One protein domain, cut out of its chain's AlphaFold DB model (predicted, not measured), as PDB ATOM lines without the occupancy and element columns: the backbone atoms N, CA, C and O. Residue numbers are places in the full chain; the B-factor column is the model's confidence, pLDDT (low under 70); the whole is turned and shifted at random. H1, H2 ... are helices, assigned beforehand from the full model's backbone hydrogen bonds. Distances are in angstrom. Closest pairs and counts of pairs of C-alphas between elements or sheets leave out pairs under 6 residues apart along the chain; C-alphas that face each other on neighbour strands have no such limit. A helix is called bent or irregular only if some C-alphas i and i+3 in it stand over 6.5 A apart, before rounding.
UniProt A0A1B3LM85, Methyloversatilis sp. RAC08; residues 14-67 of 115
ATOM      1  N   LYS A  14      25.584 -16.238  34.799       66.31
ATOM      2  CA  LYS A  14      25.362 -15.939  33.376       66.31
ATOM      3  C   LYS A  14      24.362 -16.942  32.800       66.31
ATOM      4  O   LYS A  14      24.396 -18.123  33.139       66.31
ATOM      5  N   SER A  15      23.483 -16.491  31.906       74.31
ATOM      6  CA  SER A  15      22.549 -17.408  31.243       74.31
ATOM      7  C   SER A  15      23.299 -18.376  30.321       74.31
ATOM      8  O   SER A  15      24.352 -18.035  29.776       74.31
ATOM      9  N   ALA A  16      22.739 -19.567  30.087       70.38
ATOM     10  CA  ALA A  16      23.320 -20.557  29.171       70.38
ATOM     11  C   ALA A  16      23.635 -19.954  27.785       70.38
ATOM     12  O   ALA A  16      24.700 -20.192  27.221       70.38
ATOM     13  N   ARG A  17      22.762 -19.063  27.294       70.44
ATOM     14  CA  ARG A  17      22.959 -18.320  26.042       70.44
ATOM     15  C   ARG A  17      24.177 -17.390  26.087       70.44
ATOM     16  O   ARG A  17      24.912 -17.306  25.111       70.44
ATOM     17  N   GLN A  18      24.411 -16.694  27.199       72.31
ATOM     18  CA  GLN A  18      25.581 -15.819  27.357       72.31
ATOM     19  C   GLN A  18      26.891 -16.611  27.431       72.31
ATOM     20  O   GLN A  18      27.918 -16.152  26.927       72.31
ATOM     21  N   LEU A  19      26.865 -17.795  28.046       73.81
ATOM     22  CA  LEU A  19      28.024 -18.688  28.110       73.81
ATOM     23  C   LEU A  19      28.380 -19.251  26.733       73.81
ATOM     24  O   LEU A  19      29.557 -19.266  26.374       73.81
ATOM     25  N   GLN A  20      27.376 -19.628  25.938       72.69
ATOM     26  CA  GLN A  20      27.575 -20.106  24.572       72.69
ATOM     27  C   GLN A  20      28.212 -19.033  23.676       72.69
ATOM     28  O   GLN A  20      29.264 -19.279  23.094       72.69
ATOM     29  N   VAL A  21      27.658 -17.814  23.667       70.06
ATOM     30  CA  VAL A  21      28.212 -16.682  22.895       70.06
ATOM     31  C   VAL A  21      29.660 -16.380  23.293       70.06
ATOM     32  O   VAL A  21      30.500 -16.104  22.443       70.06
ATOM     33  N   SER A  22      29.970 -16.454  24.591       78.38
ATOM     34  CA  SER A  22      31.336 -16.220  25.079       78.38
ATOM     35  C   SER A  22      32.307 -17.321  24.626       78.38
ATOM     36  O   SER A  22      33.470 -17.035  24.363       78.38
ATOM     37  N   SER A  23      31.834 -18.566  24.524       79.62
ATOM     38  CA  SER A  23      32.644 -19.721  24.112       79.62
ATOM     39  C   SER A  23      32.963 -19.694  22.616       79.62
ATOM     40  O   SER A  23      34.103 -19.947  22.238       79.62
ATOM     41  N   GLU A  24      31.991 -19.319  21.777       81.75
ATOM     42  CA  GLU A  24      32.187 -19.144  20.329       81.75
ATOM     43  C   GLU A  24      33.208 -18.035  20.029       81.75
ATOM     44  O   GLU A  24      34.130 -18.234  19.242       81.75
ATOM     45  N   LEU A  25      33.117 -16.900  20.731       84.62
ATOM     46  CA  LEU A  25      34.086 -15.805  20.614       84.62
ATOM     47  C   LEU A  25      35.508 -16.230  21.000       84.62
ATOM     48  O   LEU A  25      36.460 -15.890  20.299       84.62
ATOM     49  N   LEU A  26      35.666 -16.967  22.104       83.19
ATOM     50  CA  LEU A  26      36.970 -17.482  22.528       83.19
ATOM     51  C   LEU A  26      37.544 -18.464  21.503       83.19
ATOM     52  O   LEU A  26      38.724 -18.368  21.167       83.19
ATOM     53  N   PHE A  27      36.713 -19.364  20.971       85.88
ATOM     54  CA  PHE A  27      37.114 -20.285  19.911       85.88
ATOM     55  C   PHE A  27      37.592 -19.536  18.662       85.88
ATOM     56  O   PHE A  27      38.656 -19.858  18.133       85.88
ATOM     57  N   ASP A  28      36.850 -18.519  18.219       87.81
ATOM     58  CA  ASP A  28      37.195 -17.716  17.045       87.81
ATOM     59  C   ASP A  28      38.498 -16.935  17.239       87.81
ATOM     60  O   ASP A  28      39.344 -16.897  16.341       87.81
ATOM     61  N   VAL A  29      38.681 -16.320  18.412       89.75
ATOM     62  CA  VAL A  29      39.889 -15.552  18.732       89.75
ATOM     63  C   VAL A  29      41.108 -16.464  18.779       89.75
ATOM     64  O   VAL A  29      42.090 -16.173  18.096       89.75
ATOM     65  N   PHE A  30      41.048 -17.577  19.520       90.25
ATOM     66  CA  PHE A  30      42.159 -18.529  19.562       90.25
ATOM     67  C   PHE A  30      42.434 -19.104  18.174       90.25
ATOM     68  O   PHE A  30      43.568 -19.075  17.719       90.25
ATOM     69  N   SER A  31      41.407 -19.496  17.420       87.62
ATOM     70  CA  SER A  31      41.601 -20.046  16.072       87.62
ATOM     71  C   SER A  31      42.299 -19.081  15.106       87.62
ATOM     72  O   SER A  31      43.008 -19.536  14.211       87.62
ATOM     73  N   ARG A  32      42.109 -17.762  15.260       91.25
ATOM     74  CA  ARG A  32      42.705 -16.744  14.374       91.25
ATOM     75  C   ARG A  32      44.046 -16.203  14.858       91.25
ATOM     76  O   ARG A  32      44.873 -15.843  14.024       91.25
ATOM     77  N   HIS A  33      44.238 -16.086  16.168       91.25
ATOM     78  CA  HIS A  33      45.368 -15.356  16.750       91.25
ATOM     79  C   HIS A  33      46.319 -16.226  17.573       91.25
ATOM     80  O   HIS A  33      47.459 -15.822  17.776       91.25
ATOM     81  N   ASP A  34      45.878 -17.400  18.022       89.94
ATOM     82  CA  ASP A  34      46.673 -18.353  18.799       89.94
ATOM     83  C   ASP A  34      46.254 -19.800  18.450       89.94
ATOM     84  O   ASP A  34      45.623 -20.495  19.251       89.94
ATOM     85  N   PRO A  35      46.504 -20.258  17.208       89.31
ATOM     86  CA  PRO A  35      46.021 -21.558  16.738       89.31
ATOM     87  C   PRO A  35      46.663 -22.743  17.476       89.31
ATOM     88  O   PRO A  35      46.080 -23.832  17.500       89.31
ATOM     89  N   ASP A  36      47.825 -22.520  18.096       90.31
ATOM     90  CA  ASP A  36      48.557 -23.495  18.907       90.31
ATOM     91  C   ASP A  36      48.121 -23.486  20.382       90.31
ATOM     92  O   ASP A  36      48.703 -24.191  21.210       90.31
ATOM     93  N   ASN A  37      47.069 -22.730  20.723       91.19
ATOM     94  CA  ASN A  37      46.535 -22.686  22.073       91.19
ATOM     95  C   ASN A  37      46.156 -24.091  22.568       91.19
ATOM     96  O   ASN A  37      45.322 -24.782  21.974       91.19
ATOM     97  N   LEU A  38      46.717 -24.495  23.710       89.00
ATOM     98  CA  LEU A  38      46.510 -25.832  24.277       89.00
ATOM     99  C   LEU A  38      45.038 -26.128  24.595       89.00
ATOM    100  O   LEU A  38      44.607 -27.271  24.489       89.00
ATOM    101  N   LEU A  39      44.245 -25.111  24.944       87.25
ATOM    102  CA  LEU A  39      42.821 -25.275  25.252       87.25
ATOM    103  C   LEU A  39      42.001 -25.478  23.976       87.25
ATOM    104  O   LEU A  39      41.045 -26.251  23.978       87.25
ATOM    105  N   LEU A  40      42.409 -24.852  22.867       87.62
ATOM    106  CA  LEU A  40      41.834 -25.113  21.548       87.62
ATOM    107  C   LEU A  40      42.181 -26.528  21.062       87.62
ATOM    108  O   LEU A  40      41.323 -27.210  20.501       87.62
ATOM    109  N   GLN A  41      43.415 -26.984  21.285       87.56
ATOM    110  CA  GLN A  41      43.829 -28.352  20.957       87.56
ATOM    111  C   GLN A  41      43.068 -29.391  21.788       87.56
ATOM    112  O   GLN A  41      42.536 -30.345  21.222       87.56
ATOM    113  N   GLN A  42      42.950 -29.167  23.100       87.19
ATOM    114  CA  GLN A  42      42.185 -30.026  24.000       87.19
ATOM    115  C   GLN A  42      40.710 -30.093  23.588       87.19
ATOM    116  O   GLN A  42      40.184 -31.187  23.423       87.19
ATOM    117  N   ALA A  43      40.059 -28.950  23.347       86.12
ATOM    118  CA  ALA A  43      38.653 -28.920  22.938       86.12
ATOM    119  C   ALA A  43      38.413 -29.676  21.618       86.12
ATOM    120  O   ALA A  43      37.418 -30.383  21.475       86.12
ATOM    121  N   LYS A  44      39.342 -29.578  20.656       84.19
ATOM    122  CA  LYS A  44      39.280 -30.362  19.412       84.19
ATOM    123  C   LYS A  44      39.419 -31.862  19.677       84.19
ATOM    124  O   LYS A  44      38.690 -32.643  19.077       84.19
ATOM    125  N   GLN A  45      40.345 -32.266  20.546       86.06
ATOM    126  CA  GLN A  45      40.519 -33.673  20.914       86.06
ATOM    127  C   GLN A  45      39.285 -34.225  21.632       86.06
ATOM    128  O   GLN A  45      38.814 -35.297  21.266       86.06
ATOM    129  N   GLU A  46      38.732 -33.481  22.589       86.31
ATOM    130  CA  GLU A  46      37.502 -33.845  23.300       86.31
ATOM    131  C   GLU A  46      36.333 -34.006  22.318       86.31
ATOM    132  O   GLU A  46      35.671 -35.037  22.334       86.31
ATOM    133  N   ALA A  47      36.140 -33.074  21.378       85.81
ATOM    134  CA  ALA A  47      35.100 -33.202  20.352       85.81
ATOM    135  C   ALA A  47      35.305 -34.440  19.449       85.81
ATOM    136  O   ALA A  47      34.358 -35.154  19.125       85.81
ATOM    137  N   LEU A  48      36.549 -34.736  19.057       85.31
ATOM    138  CA  LEU A  48      36.854 -35.917  18.241       85.31
ATOM    139  C   LEU A  48      36.593 -37.232  18.989       85.31
ATOM    140  O   LEU A  48      36.091 -38.182  18.391       85.31
ATOM    141  N   VAL A  49      36.942 -37.305  20.271       83.94
ATOM    142  CA  VAL A  49      36.835 -38.539  21.062       83.94
ATOM    143  C   VAL A  49      35.422 -38.727  21.612       83.94
ATOM    144  O   VAL A  49      34.840 -39.793  21.430       83.94
ATOM    145  N   GLU A  50      34.855 -37.713  22.262       81.06
ATOM    146  CA  GLU A  50      33.597 -37.840  23.004       81.06
ATOM    147  C   GLU A  50      32.358 -37.661  22.121       81.06
ATOM    148  O   GLU A  50      31.377 -38.383  22.293       81.06
ATOM    149  N   GLU A  51      32.386 -36.727  21.165       84.06
ATOM    150  CA  GLU A  51      31.227 -36.458  20.304       84.06
ATOM    151  C   GLU A  51      31.237 -37.333  19.043       84.06
ATOM    152  O   GLU A  51      30.197 -37.852  18.632       84.06
ATOM    153  N   LEU A  52      32.413 -37.527  18.437       86.00
ATOM    154  CA  LEU A  52      32.546 -38.235  17.161       86.00
ATOM    155  C   LEU A  52      33.009 -39.693  17.274       86.00
ATOM    156  O   LEU A  52      32.865 -40.424  16.294       86.00
ATOM    157  N   ASP A  53      33.530 -40.139  18.422       91.88
ATOM    158  CA  ASP A  53      34.138 -41.471  18.588       91.88
ATOM    159  C   ASP A  53      35.145 -41.784  17.457       91.88
ATOM    160  O   ASP A  53      35.019 -42.744  16.682       91.88
ATOM    161  N   ALA A  54      36.127 -40.891  17.306       90.44
ATOM    162  CA  ALA A  54      37.100 -40.923  16.217       90.44
ATOM    163  C   ALA A  54      37.885 -42.243  16.142       90.44
ATOM    164  O   ALA A  54      38.192 -42.704  15.040       90.44
ATOM    165  N   ASP A  55      38.155 -42.885  17.281       92.38
ATOM    166  CA  ASP A  55      38.845 -44.175  17.332       92.38
ATOM    167  C   ASP A  55      38.002 -45.281  16.688       92.38
ATOM    168  O   ASP A  55      38.493 -46.030  15.834       92.38
ATOM    169  N   ARG A  56      36.703 -45.359  17.011       94.12
ATOM    170  CA  ARG A  56      35.798 -46.331  16.384       94.12
ATOM    171  C   ARG A  56      35.658 -46.080  14.888       94.12
ATOM    172  O   ARG A  56      35.623 -47.039  14.110       94.12
ATOM    173  N   ILE A  57      35.605 -44.815  14.466       95.06
ATOM    174  CA  ILE A  57      35.605 -44.453  13.044       95.06
ATOM    175  C   ILE A  57      36.895 -44.942  12.377       95.06
ATOM    176  O   ILE A  57      36.823 -45.616  11.348       95.06
ATOM    177  N   ALA A  58      38.063 -44.673  12.964       95.25
ATOM    178  CA  ALA A  58      39.354 -45.080  12.416       95.25
ATOM    179  C   ALA A  58      39.464 -46.606  12.259       95.25
ATOM    180  O   ALA A  58      39.854 -47.091  11.193       95.25
ATOM    181  N   VAL A  59      39.049 -47.371  13.276       96.69
ATOM    182  CA  VAL A  59      39.006 -48.843  13.228       96.69
ATOM    183  C   VAL A  59      38.058 -49.331  12.132       96.69
ATOM    184  O   VAL A  59      38.423 -50.202  11.337       96.69
ATOM    185  N   THR A  60      36.863 -48.746  12.040       96.00
ATOM    186  CA  THR A  60      35.862 -49.117  11.029       96.00
ATOM    187  C   THR A  60      36.381 -48.845   9.616       96.00
ATOM    188  O   THR A  60      36.293 -49.712   8.749       96.00
ATOM    189  N   LEU A  61      36.994 -47.681   9.383       95.94
ATOM    190  CA  LEU A  61      37.592 -47.321   8.095       95.94
ATOM    191  C   LEU A  61      38.751 -48.251   7.717       95.94
ATOM    192  O   LEU A  61      38.855 -48.669   6.561       95.94
ATOM    193  N   ALA A  62      39.602 -48.618   8.678       97.25
ATOM    194  CA  ALA A  62      40.680 -49.573   8.450       97.25
ATOM    195  C   ALA A  62      40.138 -50.960   8.061       97.25
ATOM    196  O   ALA A  62      40.624 -51.554   7.095       97.25
ATOM    197  N   ALA A  63      39.096 -51.439   8.750       96.50
ATOM    198  CA  ALA A  63      38.422 -52.694   8.428       96.50
ATOM    199  C   ALA A  63      37.761 -52.651   7.039       96.50
ATOM    200  O   ALA A  63      37.941 -53.569   6.240       96.50
ATOM    201  N   MET A  64      37.064 -51.560   6.704       95.31
ATOM    202  CA  MET A  64      36.457 -51.358   5.383       95.31
ATOM    203  C   MET A  64      37.497 -51.335   4.259       95.31
ATOM    204  O   MET A  64      37.250 -51.880   3.186       95.31
ATOM    205  N   ARG A  65      38.670 -50.733   4.491       95.94
ATOM    206  CA  ARG A  65      39.775 -50.717   3.519       95.94
ATOM    207  C   ARG A  65      40.341 -52.114   3.257       95.94
ATOM    208  O   ARG A  65      40.761 -52.387   2.139       95.94
ATOM    209  N   ALA A  66      40.373 -52.976   4.273       96.44
ATOM    210  CA  ALA A  66      40.863 -54.349   4.155       96.44
ATOM    211  C   ALA A  66      39.808 -55.331   3.607       96.44
ATOM    212  O   ALA A  66      40.156 -56.407   3.123       96.44
ATOM    213  N   ALA A  67      38.523 -54.985   3.690       96.00
ATOM    214  CA  ALA A  67      37.435 -55.831   3.223       96.00
ATOM    215  C   ALA A  67      37.340 -55.861   1.691       96.00
ATOM    216  O   ALA A  67      37.579 -54.870   1.001       96.00
TER     217      ALA A  67
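What this domain is: This is residues 14 to 67 of the 115 residues of a protein of Methyloversatilis sp. RAC08 (UniProt A0A1B3LM85). Three helices follow one another as an open zigzag with no common core: H1, the longest, and H2 make a V that meets near the end of H1 and the start of H2, and H3 leads away from the far end of H2 as an arm. The free parts of H1 and H3, residues 16 to 25 and 55 to 66, stick out at the two ends of the zigzag. The printed part has 54 residues, with three named helices in the order H1, H2, H3 and no named strand; the class is all helix. The whole is extended, with a radius of gyration of the C-alphas of 15.8 A, and flat, with spans of 50 by 26 by 13 A.

How they stand to each other: H1, residues 16 to 33, and H2, residues 38 to 51, only just touch, with 3 pairs of C-alphas within 8 A. H1 touches H2 with residues 27 to 31 alone, and H2 touches H1 with residue 40 alone; the closest C-alphas of the two, those of Phe 30 and Leu 40, are 6.9 A apart. They run opposite ways at a steep tilt of 59 degrees. H3, residues 54 to 66, is close to H2 but not clearly touching it; their closest C-alphas, those of Leu 48 and Ala 54, are 5.4 A apart. H2 and H3 run the same way at a steep tilt of 61 degrees. H1 and H3 are apart. In H1, H2 and H3 every O i to N i+4 pair is within hydrogen-bond range.

Where its parts are: H1 begins at C-alpha 16 (23.320, -20.557, 29.171) and is 25.8 A long. H2 begins at C-alpha 38 (46.510, -25.832, 24.277) and is 19.0 A long; it is neither bent nor irregular, but only just: C-alphas 48 and 51 are 6.0 A apart. H3, 18.4 A long, ends at C-alpha 66 (40.863, -54.349, 4.155).

The domain as a whole: The C-alphas of Lys 14 and Ala 67, the two farthest apart, are 51.4 A apart. The printed part has no cut, and both links are tight. The mean pLDDT of the printed part is 86.6, and residue 14 is under 70.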